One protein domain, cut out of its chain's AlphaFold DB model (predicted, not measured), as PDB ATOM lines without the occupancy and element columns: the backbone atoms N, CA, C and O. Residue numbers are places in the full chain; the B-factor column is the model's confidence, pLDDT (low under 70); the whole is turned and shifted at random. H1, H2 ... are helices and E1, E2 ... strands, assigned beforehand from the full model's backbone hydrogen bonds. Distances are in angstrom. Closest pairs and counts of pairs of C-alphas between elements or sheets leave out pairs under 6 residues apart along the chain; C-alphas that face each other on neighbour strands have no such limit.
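AT A GLANCE: This is residues 130 to 203 of the 269 residues of an uncharacterized protein of Candidatus Wallbacteria bacterium HGW-Wallbacteria-1 (UniProt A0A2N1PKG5). A twisted antiparallel sheet, in the order E2, E1, E3, E4, has helix H1 and the loop of residues 165 to 178 over one face; its two hairpin turns reach out at opposite ends. The printed part has 74 residues with one named helix and four named strands, H1, E1, E2, E3, E4: mixed class. It is compact, radius of gyration of the C-alphas 12.5 A, spanning 44 by 26 by 17 A.

IN THESE COORDINATES: H1, residues 130 to 138, begins at C-alpha (32.275, 33.195, -24.731). E1 is residues 139 to 148, E2 157 to 164, E3 179 to 188, 23.6 A long, and E4 194 to 200, ending at C-alpha (30.149, 21.010, -22.464).

HOW THE PARTS SIT: H1 is on the sheet; its closest C-alphas to E3 are Met 132 and Ile 180, 6.3 A. Every O i to N i+4 pair of H1 is within hydrogen-bond range. So are N 145 and O 160 in hairpin E1 and E2, 2.9 A, N 143 and O 184 between antiparallel E1 and E3, 2.8 A, and N 187 and O 195 in hairpin E3 and E4, 2.8 A.

THE WHOLE: The farthest C-alphas, Ala 153 and Asp 191, are 44.8 A apart. The printed part has no cut. The link E2 to E3 is long; pLDDT is under 70 at residues 165 to 176 and 190 to 192.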
ATOM      1  N   ALA A 130      31.237  32.742 -23.816       88.38
ATOM      2  CA  ALA A 130      32.275  33.195 -24.731       88.38
ATOM      3  C   ALA A 130      33.123  32.009 -25.217       88.38
ATOM      4  O   ALA A 130      33.353  31.876 -26.416       88.38
ATOM      5  N   VAL A 131      33.525  31.100 -24.324       90.19
ATOM      6  CA  VAL A 131      34.238  29.871 -24.700       90.19
ATOM      7  C   VAL A 131      33.375  28.983 -25.596       90.19
ATOM      8  O   VAL A 131      33.851  28.523 -26.634       90.19
ATOM      9  N   MET A 132      32.112  28.757 -25.227       90.94
ATOM     10  CA  MET A 132      31.216  27.878 -25.987       90.94
ATOM     11  C   MET A 132      30.900  28.423 -27.387       90.94
ATOM     12  O   MET A 132      30.935  27.657 -28.349       90.94
ATOM     13  N   SER A 133      30.663  29.730 -27.524       86.75
ATOM     14  CA  SER A 133      30.467  30.382 -28.823       86.75
ATOM     15  C   SER A 133      31.727  30.318 -29.681       86.75
ATOM     16  O   SER A 133      31.633  30.038 -30.867       86.75
ATOM     17  N   ARG A 134      32.929  30.472 -29.104       86.88
ATOM     18  CA  ARG A 134      34.170  30.277 -29.876       86.88
ATOM     19  C   ARG A 134      34.267  28.864 -30.442       86.88
ATOM     20  O   ARG A 134      34.720  28.703 -31.571       86.88
ATOM     21  N   PHE A 135      33.887  27.840 -29.677       88.12
ATOM     22  CA  PHE A 135      33.851  26.478 -30.211       88.12
ATOM     23  C   PHE A 135      32.892  26.382 -31.394       88.12
ATOM     24  O   PHE A 135      33.285  25.870 -32.435       88.12
ATOM     25  N   GLU A 136      31.676  26.907 -31.243       86.88
ATOM     26  CA  GLU A 136      30.653  26.943 -32.290       86.88
ATOM     27  C   GLU A 136      31.156  27.592 -33.584       86.88
ATOM     28  O   GLU A 136      31.118  26.936 -34.621       86.88
ATOM     29  N   THR A 137      31.774  28.773 -33.512       84.06
ATOM     30  CA  THR A 137      32.285  29.478 -34.700       84.06
ATOM     31  C   THR A 137      33.501  28.827 -35.361       84.06
ATOM     32  O   THR A 137      33.822  29.155 -36.498       84.06
ATOM     33  N   ASN A 138      34.244  27.969 -34.650       83.56
ATOM     34  CA  ASN A 138      35.468  27.344 -35.172       83.56
ATOM     35  C   ASN A 138      35.280  25.867 -35.562       83.56
ATOM     36  O   ASN A 138      36.210  25.234 -36.078       83.56
ATOM     37  N   PHE A 139      34.093  25.293 -35.344       86.50
ATOM     38  CA  PHE A 139      33.760  24.013 -35.955       86.50
ATOM     39  C   PHE A 139      33.575  24.193 -37.457       86.50
ATOM     40  O   PHE A 139      32.841  25.054 -37.915       86.50
ATOM     41  N   ILE A 140      34.192  23.306 -38.227       85.19
ATOM     42  CA  ILE A 140      33.947  23.210 -39.671       85.19
ATOM     43  C   ILE A 140      32.585  22.577 -39.923       85.19
ATOM     44  O   ILE A 140      31.901  22.880 -40.890       85.19
ATOM     45  N   LEU A 141      32.237  21.617 -39.069       86.50
ATOM     46  CA  LEU A 141      30.995  20.877 -39.151       86.50
ATOM     47  C   LEU A 141      30.502  20.598 -37.742       86.50
ATOM     48  O   LEU A 141      31.137  19.835 -37.004       86.50
ATOM     49  N   ILE A 142      29.346  21.148 -37.392       88.75
ATOM     50  CA  ILE A 142      28.677  20.840 -36.135       88.75
ATOM     51  C   ILE A 142      27.841  19.577 -36.356       88.75
ATOM     52  O   ILE A 142      26.971  19.531 -37.218       88.75
ATOM     53  N   LYS A 143      28.128  18.527 -35.578       89.31
ATOM     54  CA  LYS A 143      27.387  17.252 -35.588       89.31
ATOM     55  C   LYS A 143      26.176  17.285 -34.667       89.31
ATOM     56  O   LYS A 143      25.157  16.651 -34.929       89.31
ATOM     57  N   SER A 144      26.326  17.949 -33.524       90.44
ATOM     58  CA  SER A 144      25.223  18.187 -32.603       90.44
ATOM     59  C   SER A 144      25.501  19.375 -31.701       90.44
ATOM     60  O   SER A 144      26.651  19.616 -31.331       90.44
ATOM     61  N   ILE A 145      24.442  20.078 -31.325       89.88
ATOM     62  CA  ILE A 145      24.472  21.170 -30.360       89.88
ATOM     63  C   ILE A 145      23.267  21.044 -29.430       89.88
ATOM     64  O   ILE A 145      22.157  20.720 -29.851       89.88
ATOM     65  N   GLN A 146      23.506  21.246 -28.140       90.81
ATOM     66  CA  GLN A 146      22.476  21.305 -27.119       90.81
ATOM     67  C   GLN A 146      22.394  22.729 -26.586       90.81
ATOM     68  O   GLN A 146      23.389  23.277 -26.105       90.81
ATOM     69  N   LEU A 147      21.189  23.274 -26.637       89.44
ATOM     70  CA  LEU A 147      20.835  24.614 -26.214       89.44
ATOM     71  C   LEU A 147      19.871  24.528 -25.024       89.44
ATOM     72  O   LEU A 147      18.910  23.759 -25.064       89.44
ATOM     73  N   ASP A 148      20.112  25.332 -23.997       87.12
ATOM     74  CA  ASP A 148      19.189  25.567 -22.881       87.12
ATOM     75  C   ASP A 148      18.799  27.061 -22.851       87.12
ATOM     76  O   ASP A 148      19.300  27.857 -23.644       87.12
ATOM     77  N   GLU A 149      17.916  27.445 -21.922       82.81
ATOM     78  CA  GLU A 149      17.509  28.850 -21.699       82.81
ATOM     79  C   GLU A 149      16.928  29.506 -22.963       82.81
ATOM     80  O   GLU A 149      17.159  30.671 -23.273       82.81
ATOM     81  N   ILE A 150      16.154  28.726 -23.713       80.31
ATOM     82  CA  ILE A 150      15.518  29.173 -24.947       80.31
ATOM     83  C   ILE A 150      14.368  30.124 -24.593       80.31
ATOM     84  O   ILE A 150      13.565  29.791 -23.715       80.31
ATOM     85  N   PRO A 151      14.233  31.277 -25.277       74.75
ATOM     86  CA  PRO A 151      13.163  32.243 -25.037       74.75
ATOM     87  C   PRO A 151      11.824  31.759 -25.629       74.75
ATOM     88  O   PRO A 151      11.240  32.394 -26.503       74.75
ATOM     89  N   HIS A 152      11.339  30.604 -25.169       76.38
ATOM     90  CA  HIS A 152      10.071  30.001 -25.570       76.38
ATOM     91  C   HIS A 152       9.338  29.462 -24.336       76.38
ATOM     92  O   HIS A 152       9.939  28.798 -23.493       76.38
ATOM     93  N   ALA A 153       8.030  29.721 -24.232       75.12
ATOM     94  CA  ALA A 153       7.254  29.458 -23.013       75.12
ATOM     95  C   ALA A 153       7.262  27.980 -22.574       75.12
ATOM     96  O   ALA A 153       7.277  27.681 -21.381       75.12
ATOM     97  N   GLU A 154       7.288  27.056 -23.536       80.25
ATOM     98  CA  GLU A 154       7.161  25.613 -23.279       80.25
ATOM     99  C   GLU A 154       8.457  24.823 -23.514       80.25
ATOM    100  O   GLU A 154       8.574  23.671 -23.098       80.25
ATOM    101  N   VAL A 155       9.462  25.432 -24.155       76.38
ATOM    102  CA  VAL A 155      10.671  24.723 -24.594       76.38
ATOM    103  C   VAL A 155      11.845  25.149 -23.725       76.38
ATOM    104  O   VAL A 155      12.383  26.239 -23.869       76.38
ATOM    105  N   LYS A 156      12.262  24.263 -22.816       78.81
ATOM    106  CA  LYS A 156      13.381  24.526 -21.893       78.81
ATOM    107  C   LYS A 156      14.746  24.166 -22.475       78.81
ATOM    108  O   LYS A 156      15.751  24.734 -22.048       78.81
ATOM    109  N   LYS A 157      14.779  23.183 -23.381       83.44
ATOM    110  CA  LYS A 157      15.994  22.611 -23.970       83.44
ATOM    111  C   LYS A 157      15.730  22.175 -25.402       83.44
ATOM    112  O   LYS A 157      14.685  21.585 -25.669       83.44
ATOM    113  N   VAL A 158      16.695  22.397 -26.285       84.50
ATOM    114  CA  VAL A 158      16.686  21.896 -27.663       84.50
ATOM    115  C   VAL A 158      18.000  21.196 -27.941       84.50
ATOM    116  O   VAL A 158      19.071  21.634 -27.523       84.50
ATOM    117  N   ARG A 159      17.915  20.087 -28.666       85.94
ATOM    118  CA  ARG A 159      19.072  19.401 -29.218       85.94
ATOM    119  C   ARG A 159      18.924  19.368 -30.727       85.94
ATOM    120  O   ARG A 159      17.976  18.776 -31.230       85.94
ATOM    121  N   LEU A 160      19.879  19.966 -31.422       83.06
ATOM    122  CA  LEU A 160      20.000  19.871 -32.869       83.06
ATOM    123  C   LEU A 160      21.088  18.840 -33.176       83.06
ATOM    124  O   LEU A 160      22.137  18.824 -32.527       83.06
ATOM    125  N   ALA A 161      20.832  17.948 -34.126       82.31
ATOM    126  CA  ALA A 161      21.781  16.937 -34.577       82.31
ATOM    127  C   ALA A 161      21.689  16.792 -36.098       82.31
ATOM    128  O   ALA A 161      20.602  16.887 -36.658       82.31
ATOM    129  N   GLY A 162      22.825  16.568 -36.753       75.94
ATOM    130  CA  GLY A 162      22.920  16.518 -38.212       75.94
ATOM    131  C   GLY A 162      24.200  17.175 -38.709       75.94
ATOM    132  O   GLY A 162      25.112  17.424 -37.927       75.94
ATOM    133  N   LYS A 163      24.283  17.443 -40.014       76.38
ATOM    134  CA  LYS A 163      25.328  18.301 -40.584       76.38
ATOM    135  C   LYS A 163      24.849  19.746 -40.489       76.38
ATOM    136  O   LYS A 163      24.052  20.169 -41.316       76.38
ATOM    137  N   ILE A 164      25.260  20.446 -39.438       73.75
ATOM    138  CA  ILE A 164      24.847  21.825 -39.180       73.75
ATOM    139  C   ILE A 164      26.014  22.737 -39.561       73.75
ATOM    140  O   ILE A 164      27.109  22.603 -39.008       73.75
ATOM    141  N   GLU A 165      25.770  23.621 -40.526       68.25
ATOM    142  CA  GLU A 165      26.716  24.659 -40.960       68.25
ATOM    143  C   GLU A 165      26.449  25.985 -40.237       68.25
ATOM    144  O   GLU A 165      27.391  26.653 -39.831       68.25
ATOM    145  N   ASP A 166      25.173  26.313 -39.999       66.44
ATOM    146  CA  ASP A 166      24.744  27.495 -39.250       66.44
ATOM    147  C   ASP A 166      23.601  27.132 -38.285       66.44
ATOM    148  O   ASP A 166      22.540  26.646 -38.691       66.44
ATOM    149  N   VAL A 167      23.823  27.348 -36.985       62.28
ATOM    150  CA  VAL A 167      22.833  27.095 -35.926       62.28
ATOM    151  C   VAL A 167      21.702  28.130 -35.966       62.28
ATOM    152  O   VAL A 167      20.565  27.807 -35.615       62.28
ATOM    153  N   TYR A 168      21.982  29.353 -36.420       63.88
ATOM    154  CA  TYR A 168      21.022  30.456 -36.487       63.88
ATOM    155  C   TYR A 168      20.140  30.410 -37.739       63.88
ATOM    156  O   TYR A 168      19.101  31.068 -37.775       63.88
ATOM    157  N   ALA A 169      20.478  29.574 -38.726       60.84
ATOM    158  CA  ALA A 169      19.642  29.322 -39.901       60.84
ATOM    159  C   ALA A 169      18.364  28.511 -39.587       60.84
ATOM    160  O   ALA A 169      17.502  28.338 -40.453       60.84
ATOM    161  N   PHE A 170      18.200  28.022 -38.350       61.97
ATOM    162  CA  PHE A 170      16.999  27.307 -37.915       61.97
ATOM    163  C   PHE A 170      15.815  28.276 -37.718       61.97
ATOM    164  O   PHE A 170      15.556  28.785 -36.631       61.97
ATOM    165  N   SER A 171      15.054  28.504 -38.789       52.81
ATOM    166  CA  SER A 171      13.943  29.470 -38.855       52.81
ATOM    167  C   SER A 171      12.772  29.203 -37.894       52.81
ATOM    168  O   SER A 171      11.972  30.102 -37.641       52.81
ATOM    169  N   GLY A 172      12.660  27.991 -37.339       56.56
ATOM    170  CA  GLY A 172      11.566  27.592 -36.445       56.56
ATOM    171  C   GLY A 172      11.765  27.930 -34.964       56.56
ATOM    172  O   GLY A 172      10.849  27.713 -34.172       56.56
ATOM    173  N   LEU A 173      12.944  28.416 -34.559       59.06
ATOM    174  CA  LEU A 173      13.261  28.625 -33.148       59.06
ATOM    175  C   LEU A 173      14.227  29.802 -32.986       59.06
ATOM    176  O   LEU A 173      15.325  29.787 -33.532       59.06
ATOM    177  N   ASN A 174      13.841  30.830 -32.222       64.25
ATOM    178  CA  ASN A 174      14.740  31.950 -31.943       64.25
ATOM    179  C   ASN A 174      15.836  31.506 -30.959       64.25
ATOM    180  O   ASN A 174      15.671  31.579 -29.742       64.25
ATOM    181  N   VAL A 175      16.951  31.025 -31.506       68.81
ATOM    182  CA  VAL A 175      18.114  30.535 -30.753       68.81
ATOM    183  C   VAL A 175      19.157  31.621 -30.472       68.81
ATOM    184  O   VAL A 175      20.151  31.342 -29.812       68.81
ATOM    185  N   SER A 176      18.919  32.868 -30.900       65.00
ATOM    186  CA  SER A 176      19.876  33.984 -30.761       65.00
ATOM    187  C   SER A 176      20.266  34.314 -29.315       65.00
ATOM    188  O   SER A 176      21.352  34.831 -29.074       65.00
ATOM    189  N   MET A 177      19.396  33.997 -28.351       70.81
ATOM    190  CA  MET A 177      19.636  34.194 -26.915       70.81
ATOM    191  C   MET A 177      19.840  32.877 -26.154       70.81
ATOM    192  O   MET A 177      19.933  32.889 -24.928       70.81
ATOM    193  N   ALA A 178      19.864  31.740 -26.852       81.56
ATOM    194  CA  ALA A 178      19.961  30.442 -26.207       81.56
ATOM    195  C   ALA A 178      21.383  30.179 -25.696       81.56
ATOM    196  O   ALA A 178      22.382  30.548 -26.313       81.56
ATOM    197  N   LYS A 179      21.470  29.481 -24.566       86.38
ATOM    198  CA  LYS A 179      22.734  29.118 -23.940       86.38
ATOM    199  C   LYS A 179      23.237  27.790 -24.490       86.38
ATOM    200  O   LYS A 179      22.580  26.761 -24.321       86.38
ATOM    201  N   ILE A 180      24.440  27.765 -25.054       89.19
ATOM    202  CA  ILE A 180      25.076  26.522 -25.500       89.19
ATOM    203  C   ILE A 180      25.503  25.714 -24.269       89.19
ATOM    204  O   ILE A 180      26.386  26.125 -23.513       89.19
ATOM    205  N   LYS A 181      24.881  24.546 -24.074       92.38
ATOM    206  CA  LYS A 181      25.227  23.578 -23.022       92.38
ATOM    207  C   LYS A 181      26.283  22.592 -23.449       92.38
ATOM    208  O   LYS A 181      27.159  22.244 -22.665       92.38
ATOM    209  N   SER A 182      26.178  22.097 -24.672       93.94
ATOM    210  CA  SER A 182      27.197  21.235 -25.249       93.94
ATOM    211  C   SER A 182      27.183  21.340 -26.757       93.94
ATOM    212  O   SER A 182      26.153  21.631 -27.358       93.94
ATOM    213  N   ILE A 183      28.333  21.104 -27.366       92.00
ATOM    214  CA  ILE A 183      28.493  21.123 -28.812       92.00
ATOM    215  C   ILE A 183      29.516  20.066 -29.203       92.00
ATOM    216  O   ILE A 183      30.485  19.817 -28.484       92.00
ATOM    217  N   SER A 184      29.274  19.391 -30.318       94.44
ATOM    218  CA  SER A 184      30.173  18.390 -30.873       94.44
ATOM    219  C   SER A 184      30.295  18.566 -32.371       94.44
ATOM    220  O   SER A 184      29.280  18.743 -33.044       94.44
ATOM    221  N   GLY A 185      31.493  18.399 -32.905       91.50
ATOM    222  CA  GLY A 185      31.736  18.603 -34.321       91.50
ATOM    223  C   GLY A 185      33.152  18.251 -34.737       91.50
ATOM    224  O   GLY A 185      33.933  17.711 -33.951       91.50
ATOM    225  N   THR A 186      33.460  18.547 -35.992       90.00
ATOM    226  CA  THR A 186      34.796  18.415 -36.570       90.00
ATOM    227  C   THR A 186      35.494  19.767 -36.552       90.00
ATOM    228  O   THR A 186      34.964  20.753 -37.059       90.00
ATOM    229  N   TYR A 187      36.685  19.797 -35.976       84.81
ATOM    230  CA  TYR A 187      37.484  20.989 -35.748       84.81
ATOM    231  C   TYR A 187      38.752  20.933 -36.611       84.81
ATOM    232  O   TYR A 187      39.377  19.869 -36.713       84.81
ATOM    233  N   ARG A 188      39.131  22.054 -37.243       80.00
ATOM    234  CA  ARG A 188      40.412  22.170 -37.962       80.00
ATOM    235  C   ARG A 188      41.483  22.576 -36.964       80.00
ATOM    236  O   ARG A 188      41.397  23.646 -36.370       80.00
ATOM    237  N   LEU A 189      42.493  21.741 -36.787       78.62
ATOM    238  CA  LEU A 189      43.716  22.173 -36.124       78.62
ATOM    239  C   LEU A 189      44.541  22.970 -37.142       78.62
ATOM    240  O   LEU A 189      44.621  22.552 -38.293       78.62
ATOM    241  N   ALA A 190      45.107  24.113 -36.736       59.94
ATOM    242  CA  ALA A 190      45.727  25.086 -37.647       59.94
ATOM    243  C   ALA A 190      46.721  24.454 -38.645       59.94
ATOM    244  O   ALA A 190      46.658  24.773 -39.826       59.94
ATOM    245  N   ASP A 191      47.523  23.486 -38.185       64.31
ATOM    246  CA  ASP A 191      48.584  22.840 -38.975       64.31
ATOM    247  C   ASP A 191      48.462  21.299 -39.023       64.31
ATOM    248  O   ASP A 191      49.440  20.593 -39.266       64.31
ATOM    249  N   ARG A 192      47.284  20.734 -38.716       63.03
ATOM    250  CA  ARG A 192      47.100  19.281 -38.509       63.03
ATOM    251  C   ARG A 192      45.787  18.756 -39.098       63.03
ATOM    252  O   ARG A 192      44.908  19.509 -39.510       63.03
ATOM    253  N   ASP A 193      45.659  17.429 -39.084       72.19
ATOM    254  CA  ASP A 193      44.435  16.698 -39.417       72.19
ATOM    255  C   ASP A 193      43.209  17.188 -38.624       72.19
ATOM    256  O   ASP A 193      43.291  17.716 -37.511       72.19
ATOM    257  N   TYR A 194      42.032  16.941 -39.191       83.62
ATOM    258  CA  TYR A 194      40.754  17.203 -38.541       83.62
ATOM    259  C   TYR A 194      40.566  16.356 -37.282       83.62
ATOM    260  O   TYR A 194      40.744  15.135 -37.301       83.62
ATOM    261  N   VAL A 195      40.087  16.984 -36.210       88.00
ATOM    262  CA  VAL A 195      39.769  16.300 -34.955       88.00
ATOM    263  C   VAL A 195      38.283  16.426 -34.650       88.00
ATOM    264  O   VAL A 195      37.695  17.497 -34.768       88.00
ATOM    265  N   THR A 196      37.633  15.323 -34.276       91.50
ATOM    266  CA  THR A 196      36.273  15.410 -33.734       91.50
ATOM    267  C   THR A 196      36.380  15.710 -32.248       91.50
ATOM    268  O   THR A 196      37.069  14.991 -31.524       91.50
ATOM    269  N   VAL A 197      35.680  16.741 -31.785       94.00
ATOM    270  CA  VAL A 197      35.606  17.078 -30.362       94.00
ATOM    271  C   VAL A 197      34.168  17.272 -29.917       94.00
ATOM    272  O   VAL A 197      33.286  17.601 -30.709       94.00
ATOM    273  N   LYS A 198      33.933  17.049 -28.629       95.06
ATOM    274  CA  LYS A 198      32.704  17.412 -27.928       95.06
ATOM    275  C   LYS A 198      33.082  18.215 -26.702       95.06
ATOM    276  O   LYS A 198      33.955  17.802 -25.952       95.06
ATOM    277  N   THR A 199      32.407  19.324 -26.467       94.56
ATOM    278  CA  THR A 199      32.597  20.131 -25.266       94.56
ATOM    279  C   THR A 199      31.266  20.405 -24.579       94.56
ATOM    280  O   THR A 199      30.208  20.323 -25.208       94.56
ATOM    281  N   ALA A 200      31.309  20.667 -23.274       94.44
ATOM    282  CA  ALA A 200      30.149  21.010 -22.464       94.44
ATOM    283  C   ALA A 200      30.473  22.129 -21.465       94.44
ATOM    284  O   ALA A 200      31.593  22.201 -20.955       94.44
ATOM    285  N   ASP A 201      29.462  22.935 -21.129       90.69
ATOM    286  CA  ASP A 201      29.559  24.107 -20.242       90.69
ATOM    287  C   ASP A 201      30.093  23.773 -18.835       90.69
ATOM    288  O   ASP A 201      30.706  24.606 -18.171       90.69
ATOM    289  N   GLY A 202      29.948  22.518 -18.404       91.38
ATOM    290  CA  GLY A 202      30.567  21.974 -17.193       91.38
ATOM    291  C   GLY A 202      32.100  21.870 -17.218       91.38
ATOM    292  O   GLY A 202      32.663  21.315 -16.281       91.38
ATOM    293  N   GLY A 203      32.775  22.355 -18.264       91.62
ATOM    294  CA  GLY A 203      34.238  22.350 -18.363       91.62
ATOM    295  C   GLY A 203      34.835  21.064 -18.910       91.62
ATOM    296  O   GLY A 203      35.997  20.749 -18.641       91.62
TER     297      GLY A 203